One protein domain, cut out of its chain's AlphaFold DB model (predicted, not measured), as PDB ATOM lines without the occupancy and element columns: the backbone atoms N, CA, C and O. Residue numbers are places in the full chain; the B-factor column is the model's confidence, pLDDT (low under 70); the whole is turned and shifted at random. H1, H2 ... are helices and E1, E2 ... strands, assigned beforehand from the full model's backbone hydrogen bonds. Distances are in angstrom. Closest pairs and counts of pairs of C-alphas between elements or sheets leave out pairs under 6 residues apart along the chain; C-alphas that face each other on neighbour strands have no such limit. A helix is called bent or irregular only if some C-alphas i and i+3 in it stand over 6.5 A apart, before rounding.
ATOM      1  N   ILE A 138     107.554 152.290  98.566       88.50
ATOM      2  CA  ILE A 138     108.608 152.529  99.546       88.50
ATOM      3  C   ILE A 138     108.502 151.436 100.597       88.50
ATOM      4  O   ILE A 138     107.472 151.319 101.261       88.50
ATOM      5  N   ASP A 139     109.586 150.696 100.772       89.44
ATOM      6  CA  ASP A 139     109.727 149.760 101.872       89.44
ATOM      7  C   ASP A 139     110.226 150.500 103.102       89.44
ATOM      8  O   ASP A 139     111.135 151.332 103.031       89.44
ATOM      9  N   GLN A 140     109.644 150.186 104.252       90.56
ATOM     10  CA  GLN A 140     110.024 150.771 105.526       90.56
ATOM     11  C   GLN A 140     110.427 149.665 106.493       90.56
ATOM     12  O   GLN A 140     109.655 148.751 106.769       90.56
ATOM     13  N   ILE A 141     111.642 149.772 107.023       90.44
ATOM     14  CA  ILE A 141     112.181 148.865 108.031       90.44
ATOM     15  C   ILE A 141     112.232 149.627 109.347       90.44
ATOM     16  O   ILE A 141     112.835 150.698 109.438       90.44
ATOM     17  N   GLN A 142     111.609 149.061 110.374       92.31
ATOM     18  CA  GLN A 142     111.729 149.533 111.744       92.31
ATOM     19  C   GLN A 142     112.477 148.476 112.550       92.31
ATOM     20  O   GLN A 142     112.091 147.308 112.550       92.31
ATOM     21  N   VAL A 143     113.539 148.894 113.231       90.88
ATOM     22  CA  VAL A 143     114.347 148.029 114.089       90.88
ATOM     23  C   VAL A 143     114.273 148.562 115.510       90.88
ATOM     24  O   VAL A 143     114.645 149.709 115.769       90.88
ATOM     25  N   ASP A 144     113.808 147.711 116.419       91.56
ATOM     26  CA  ASP A 144     113.812 147.965 117.854       91.56
ATOM     27  C   ASP A 144     114.964 147.164 118.479       91.56
ATOM     28  O   ASP A 144     115.023 145.941 118.364       91.56
ATOM     29  N   ILE A 145     115.908 147.864 119.107       89.88
ATOM     30  CA  ILE A 145     117.125 147.305 119.701       89.88
ATOM     31  C   ILE A 145     117.027 147.475 121.215       89.88
ATOM     32  O   ILE A 145     117.198 148.575 121.745       89.88
ATOM     33  N   GLY A 146     116.724 146.376 121.904       89.19
ATOM     34  CA  GLY A 146     116.676 146.308 123.363       89.19
ATOM     35  C   GLY A 146     117.999 145.846 123.972       89.19
ATOM     36  O   GLY A 146     118.761 145.105 123.352       89.19
ATOM     37  N   ASN A 147     118.269 146.246 125.215       87.25
ATOM     38  CA  ASN A 147     119.263 145.545 126.033       87.25
ATOM     39  C   ASN A 147     118.713 144.183 126.515       87.25
ATOM     40  O   ASN A 147     117.524 143.913 126.396       87.25
ATOM     41  N   ALA A 148     119.562 143.330 127.104       81.75
ATOM     42  CA  ALA A 148     119.199 141.953 127.488       81.75
ATOM     43  C   ALA A 148     117.954 141.825 128.394       81.75
ATOM     44  O   ALA A 148     117.302 140.786 128.388       81.75
ATOM     45  N   ASN A 149     117.630 142.873 129.157       86.31
ATOM     46  CA  ASN A 149     116.484 142.911 130.069       86.31
ATOM     47  C   ASN A 149     115.350 143.828 129.563       86.31
ATOM     48  O   ASN A 149     114.444 144.133 130.332       86.31
ATOM     49  N   GLU A 150     115.441 144.332 128.327       83.88
ATOM     50  CA  GLU A 150     114.476 145.236 127.672       83.88
ATOM     51  C   GLU A 150     114.139 146.527 128.450       83.88
ATOM     52  O   GLU A 150     113.118 147.171 128.222       83.88
ATOM     53  N   SER A 151     115.013 146.961 129.360       90.50
ATOM     54  CA  SER A 151     114.812 148.182 130.149       90.50
ATOM     55  C   SER A 151     115.032 149.464 129.341       90.50
ATOM     56  O   SER A 151     114.587 150.533 129.751       90.50
ATOM     57  N   VAL A 152     115.764 149.376 128.230       89.56
ATOM     58  CA  VAL A 152     115.994 150.470 127.281       89.56
ATOM     59  C   VAL A 152     115.828 149.910 125.876       89.56
ATOM     60  O   VAL A 152     116.434 148.889 125.552       89.56
ATOM     61  N   VAL A 153     115.034 150.598 125.054       91.31
ATOM     62  CA  VAL A 153     114.798 150.244 123.652       91.31
ATOM     63  C   VAL A 153     115.162 151.435 122.778       91.31
ATOM     64  O   VAL A 153     114.573 152.509 122.896       91.31
ATOM     65  N   PHE A 154     116.129 151.233 121.891       90.56
ATOM     66  CA  PHE A 154     116.424 152.161 120.809       90.56
ATOM     67  C   PHE A 154     115.580 151.786 119.600       90.56
ATOM     68  O   PHE A 154     115.506 150.616 119.237       90.56
ATOM     69  N   ARG A 155     114.958 152.773 118.961       91.06
ATOM     70  CA  ARG A 155     114.178 152.567 117.743       91.06
ATOM     71  C   ARG A 155     114.839 153.297 116.592       91.06
ATOM     72  O   ARG A 155     115.053 154.502 116.674       91.06
ATOM     73  N   SER A 156     115.116 152.566 115.522       89.62
ATOM     74  CA  SER A 156     115.587 153.130 114.263       89.62
ATOM     75  C   SER A 156     114.600 152.809 113.151       89.62
ATOM     76  O   SER A 156     114.055 151.707 113.084       89.62
ATOM     77  N   THR A 157     114.375 153.783 112.277       90.50
ATOM     78  CA  THR A 157     113.486 153.648 111.126       90.50
ATOM     79  C   THR A 157     114.263 154.010 109.874       90.50
ATOM     80  O   THR A 157     114.835 155.094 109.782       90.50
ATOM     81  N   CYS A 158     114.247 153.120 108.891       89.31
ATOM     82  CA  CYS A 158     114.837 153.341 107.582       89.31
ATOM     83  C   CYS A 158     113.786 153.104 106.499       89.31
ATOM     84  O   CYS A 158     112.853 152.323 106.683       89.31
ATOM     85  N   SER A 159     113.929 153.786 105.367       86.75
ATOM     86  CA  SER A 159     113.052 153.597 104.214       86.75
ATOM     87  C   SER A 159     113.871 153.526 102.932       86.75
ATOM     88  O   SER A 159     114.860 154.246 102.791       86.75
ATOM     89  N   GLY A 160     113.465 152.643 102.028       85.88
ATOM     90  CA  GLY A 160     114.096 152.392 100.739       85.88
ATOM     91  C   GLY A 160     113.051 152.447  99.633       85.88
ATOM     92  O   GLY A 160     111.916 152.020  99.822       85.88
ATOM     93  N   VAL A 161     113.407 153.009  98.479       83.81
ATOM     94  CA  VAL A 161     112.496 153.057  97.328       83.81
ATOM     95  C   VAL A 161     112.646 151.760  96.536       83.81
ATOM     96  O   VAL A 161     113.674 151.561  95.891       83.81
ATOM     97  N   GLU A 162     111.633 150.897  96.586       84.81
ATOM     98  CA  GLU A 162     111.573 149.663  95.793       84.81
ATOM     99  C   GLU A 162     111.189 149.985  94.341       84.81
ATOM    100  O   GLU A 162     111.820 149.523  93.388       84.81
ATOM    101  N   PHE A 163     110.192 150.857  94.166       87.44
ATOM    102  CA  PHE A 163     109.687 151.266  92.861       87.44
ATOM    103  C   PHE A 163     109.503 152.782  92.801       87.44
ATOM    104  O   PHE A 163     108.787 153.370  93.609       87.44
ATOM    105  N   PHE A 164     110.135 153.440  91.824       85.38
ATOM    106  CA  PHE A 164     110.110 154.904  91.727       85.38
ATOM    107  C   PHE A 164     108.756 155.474  91.287       85.38
ATOM    108  O   PHE A 164     108.442 156.606  91.657       85.38
ATOM    109  N   GLY A 165     107.968 154.737  90.496       90.44
ATOM    110  CA  GLY A 165     106.693 155.220  89.956       90.44
ATOM    111  C   GLY A 165     106.797 156.638  89.380       90.44
ATOM    112  O   GLY A 165     107.736 156.971  88.653       90.44
ATOM    113  N   TYR A 166     105.874 157.515  89.774       89.06
ATOM    114  CA  TYR A 166     105.842 158.926  89.370       89.06
ATOM    115  C   TYR A 166     107.125 159.723  89.682       89.06
ATOM    116  O   TYR A 166     107.375 160.751  89.047       89.06
ATOM    117  N   GLN A 167     107.954 159.291  90.644       88.69
ATOM    118  CA  GLN A 167     109.205 159.986  90.977       88.69
ATOM    119  C   GLN A 167     110.222 159.922  89.830       88.69
ATOM    120  O   GLN A 167     111.101 160.781  89.747       88.69
ATOM    121  N   ALA A 168     110.084 158.951  88.918       88.94
ATOM    122  CA  ALA A 168     110.949 158.811  87.751       88.94
ATOM    123  C   ALA A 168     110.953 160.068  86.861       88.94
ATOM    124  O   ALA A 168     112.004 160.434  86.342       88.94
ATOM    125  N   VAL A 169     109.833 160.797  86.766       90.44
ATOM    126  CA  VAL A 169     109.736 162.033  85.961       90.44
ATOM    127  C   VAL A 169     110.675 163.115  86.462       90.44
ATOM    128  O   VAL A 169     111.323 163.799  85.677       90.44
ATOM    129  N   TYR A 170     110.785 163.268  87.779       87.94
ATOM    130  CA  TYR A 170     111.661 164.278  88.370       87.94
ATOM    131  C   TYR A 170     113.143 163.908  88.205       87.94
ATOM    132  O   TYR A 170     114.010 164.776  88.299       87.94
ATOM    133  N   LYS A 171     113.427 162.640  87.874       85.88
ATOM    134  CA  LYS A 171     114.740 162.109  87.487       85.88
ATOM    135  C   LYS A 171     114.945 162.012  85.969       85.88
ATOM    136  O   LYS A 171     116.020 161.582  85.544       85.88
ATOM    137  N   ASP A 172     114.019 162.512  85.150       87.56
ATOM    138  CA  ASP A 172     114.167 162.618  83.691       87.56
ATOM    139  C   ASP A 172     114.951 163.869  83.276       87.56
ATOM    140  O   ASP A 172     114.827 164.920  83.913       87.56
ATOM    141  N   VAL A 173     115.789 163.769  82.241       87.56
ATOM    142  CA  VAL A 173     116.607 164.879  81.715       87.56
ATOM    143  C   VAL A 173     115.801 166.154  81.446       87.56
ATOM    144  O   VAL A 173     116.323 167.248  81.643       87.56
ATOM    145  N   GLU A 174     114.521 166.028  81.098       89.06
ATOM    146  CA  GLU A 174     113.611 167.160  80.883       89.06
ATOM    147  C   GLU A 174     113.328 167.943  82.164       89.06
ATOM    148  O   GLU A 174     113.155 169.157  82.129       89.06
ATOM    149  N   ALA A 175     113.349 167.280  83.321       84.88
ATOM    150  CA  ALA A 175     113.148 167.913  84.619       84.88
ATOM    151  C   ALA A 175     114.408 168.621  85.150       84.88
ATOM    152  O   ALA A 175     114.379 169.181  86.246       84.88
ATOM    153  N   LYS A 176     115.529 168.626  84.411       83.25
ATOM    154  CA  LYS A 176     116.812 169.175  84.889       83.25
ATOM    155  C   LYS A 176     116.704 170.628  85.364       83.25
ATOM    156  O   LYS A 176     117.320 170.968  86.367       83.25
ATOM    157  N   ALA A 177     115.886 171.454  84.709       78.69
ATOM    158  CA  ALA A 177     115.703 172.862  85.070       78.69
ATOM    159  C   ALA A 177     115.105 173.081  86.477       78.69
ATOM    160  O   ALA A 177     115.246 174.165  87.038       78.69
ATOM    161  N   ILE A 178     114.441 172.068  87.049       81.56
ATOM    162  CA  ILE A 178     113.766 172.148  88.357       81.56
ATOM    163  C   ILE A 178     114.382 171.236  89.425       81.56
ATOM    164  O   ILE A 178     113.924 171.249  90.575       81.56
ATOM    165  N   ARG A 179     115.399 170.439  89.073       73.69
ATOM    166  CA  ARG A 179     116.110 169.608  90.046       73.69
ATOM    167  C   ARG A 179     116.943 170.479  90.975       73.69
ATOM    168  O   ARG A 179     117.584 171.434  90.548       73.69
ATOM    169  N   VAL A 180     116.923 170.130  92.253       58.16
ATOM    170  CA  VAL A 180     117.974 170.525  93.194       58.16
ATOM    171  C   VAL A 180     118.959 169.363  93.197       58.16
ATOM    172  O   VAL A 180     118.502 168.221  93.171       58.16
ATOM    173  N   ASP A 181     120.266 169.625  93.155       52.22
ATOM    174  CA  ASP A 181     121.283 168.569  93.233       52.22
ATOM    175  C   ASP A 181     121.125 167.796  94.550       52.22
ATOM    176  O   ASP A 181     121.589 168.213  95.610       52.22
ATOM    177  N   GLU A 182     120.416 166.671  94.494       51.06
ATOM    178  CA  GLU A 182     120.289 165.724  95.595       51.06
ATOM    179  C   GLU A 182     121.508 164.797  95.571       51.06
ATOM    180  O   GLU A 182     121.471 163.699  95.018       51.06
ATOM    181  N   ASN A 183     122.603 165.236  96.193       45.19
ATOM    182  CA  ASN A 183     123.774 164.388  96.451       45.19
ATOM    183  C   ASN A 183     123.530 163.320  97.549       45.19
ATOM    184  O   ASN A 183     124.446 162.582  97.890       45.19
ATOM    185  N   GLU A 184     122.313 163.185  98.091       48.91
ATOM    186  CA  GLU A 184     122.013 162.321  99.253       48.91
ATOM    187  C   GLU A 184     121.536 160.892  98.913       48.91
ATOM    188  O   GLU A 184     121.190 160.114  99.804       48.91
ATOM    189  N   GLY A 185     121.475 160.513  97.633       51.38
ATOM    190  CA  GLY A 185     120.835 159.256  97.222       51.38
ATOM    191  C   GLY A 185     121.616 157.973  97.535       51.38
ATOM    192  O   GLY A 185     121.000 156.917  97.681       51.38
ATOM    193  N   ASN A 186     122.948 158.035  97.623       55.88
ATOM    194  CA  ASN A 186     123.770 156.819  97.654       55.88
ATOM    195  C   ASN A 186     123.883 156.213  99.065       55.88
ATOM    196  O   ASN A 186     123.731 155.006  99.235       55.88
ATOM    197  N   GLU A 187     124.043 157.049 100.095       59.91
ATOM    198  CA  GLU A 187     124.254 156.592 101.479       59.91
ATOM    199  C   GLU A 187     123.014 155.901 102.069       59.91
ATOM    200  O   GLU A 187     123.115 154.858 102.715       59.91
ATOM    201  N   ARG A 188     121.808 156.418 101.794       65.25
ATOM    202  CA  ARG A 188     120.561 155.837 102.329       65.25
ATOM    203  C   ARG A 188     120.278 154.434 101.786       65.25
ATOM    204  O   ARG A 188     119.730 153.601 102.506       65.25
ATOM    205  N   GLY A 189     120.656 154.163 100.534       69.94
ATOM    206  CA  GLY A 189     120.466 152.852  99.911       69.94
ATOM    207  C   GLY A 189     121.355 151.767 100.522       69.94
ATOM    208  O   GLY A 189     120.918 150.626 100.683       69.94
ATOM    209  N   GLU A 190     122.586 152.117 100.900       73.00
ATOM    210  CA  GLU A 190     123.510 151.201 101.577       73.00
ATOM    211  C   GLU A 190     123.038 150.873 102.998       73.00
ATOM    212  O   GLU A 190     123.002 149.700 103.379       73.00
ATOM    213  N   VAL A 191     122.570 151.880 103.744       80.38
ATOM    214  CA  VAL A 191     121.991 151.695 105.086       80.38
ATOM    215  C   VAL A 191     120.748 150.805 105.039       80.38
ATOM    216  O   VAL A 191     120.613 149.895 105.857       80.38
ATOM    217  N   PHE A 192     119.861 151.011 104.061       83.81
ATOM    218  CA  PHE A 192     118.662 150.184 103.909       83.81
ATOM    219  C   PHE A 192     119.009 148.708 103.666       83.81
ATOM    220  O   PHE A 192     118.451 147.824 104.316       83.81
ATOM    221  N   LYS A 193     119.988 148.432 102.791       83.50
ATOM    222  CA  LYS A 193     120.476 147.064 102.549       83.50
ATOM    223  C   LYS A 193     121.060 146.436 103.812       83.50
ATOM    224  O   LYS A 193     120.727 145.293 104.120       83.50
ATOM    225  N   ALA A 194     121.878 147.176 104.559       83.88
ATOM    226  CA  ALA A 194     122.456 146.687 105.807       83.88
ATOM    227  C   ALA A 194     121.365 146.312 106.824       83.88
ATOM    228  O   ALA A 194     121.362 145.193 107.337       83.88
ATOM    229  N   LEU A 195     120.384 147.192 107.042       85.19
ATOM    230  CA  LEU A 195     119.281 146.939 107.974       85.19
ATOM    231  C   LEU A 195     118.356 145.804 107.512       85.19
ATOM    232  O   LEU A 195     117.880 145.045 108.347       85.19
ATOM    233  N   SER A 196     118.150 145.632 106.202       85.44
ATOM    234  CA  SER A 196     117.343 144.530 105.649       85.44
ATOM    235  C   SER A 196     117.949 143.141 105.872       85.44
ATOM    236  O   SER A 196     117.235 142.142 105.823       85.44
ATOM    237  N   SER A 197     119.260 143.069 106.121       87.50
ATOM    238  CA  SER A 197     119.956 141.803 106.366       87.50
ATOM    239  C   SER A 197     119.875 141.323 107.818       87.50
ATOM    240  O   SER A 197     120.154 140.151 108.078       87.50
ATOM    241  N   LEU A 198     119.476 142.207 108.741       88.69
ATOM    242  CA  LEU A 198     119.355 141.900 110.164       88.69
ATOM    243  C   LEU A 198     118.181 140.956 110.430       88.69
ATOM    244  O   LEU A 198     117.095 141.093 109.865       88.69
TER     245      LEU A 198
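AT A GLANCE: This is residues 138 to 198 of the 356 residues of the protein "DNA topoisomerase 1" of Vitis vinifera (UniProt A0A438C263). A long two-stranded hairpin, E1 and E2, makes one end of a rod, and an open loop with the two short helices H1 and H2 makes the other. From there the backbone folds back, and the last helix, H3, packs across one face of the hairpin with its residues 188 to 196. The printed part has 61 residues with two named strands and three named helices, in the order E1, E2, H1, H2, H3; the two-stranded sheet is antiparallel and the class is mixed, helices and strands. The whole is extended, with a radius of gyration of the C-alphas of 16.4 A and spans of 55 by 19 by 15 A.

HOW THE PARTS SIT: E1, residues 138 to 146, and E2, residues 153 to 163, form an antiparallel hairpin at 164 degrees, with N 139 and O 160 2.8 A apart and N 145 and O 154 2.8 A apart, both within hydrogen-bond range. H1, residues 167 to 170, is close to but not clearly touching H2, residues 173 to 178; their closest C-alphas, of Val 169 and Ala 175, are 6.9 A apart. H3, residues 185 to 196, comes nearest to E2 at the C-alphas of Gly 160 and Phe 192, 6.0 A apart. Its closest C-alphas to E1 are those of Ser 196 and Ile 141, 7.1 A apart. H2 and H3 are apart. Of the O i to N i+4 pairs, 6 of 8 in H3 and 0 of 2 in H2 are within hydrogen-bond range, H2 having 2 of 3 O i to N i+3 pairs within range; H1 is too short for an O i to N i+4 pair.

IN THESE COORDINATES: E1 begins at C-alpha 138 (108.608, 152.529, 99.546) and is 25.9 A long; E2 is 31.2 A. H1 measures 5.6 A and H2 10.2 A; H2 is irregular, with C-alphas 174 and 177 7.4 A apart. H3, 17.3 A, ends at C-alpha 196 (117.343, 144.530, 105.649).

THE WHOLE: The two C-alphas farthest apart, of Asn 149 and Glu 174, are 54.9 A apart. The printed part has no cut and no long link. Residues 180 to 187, of which 185 to 187 belong to H3, stand free. The mean pLDDT of the printed part is 81.7, with residues 180 to 189 under 70.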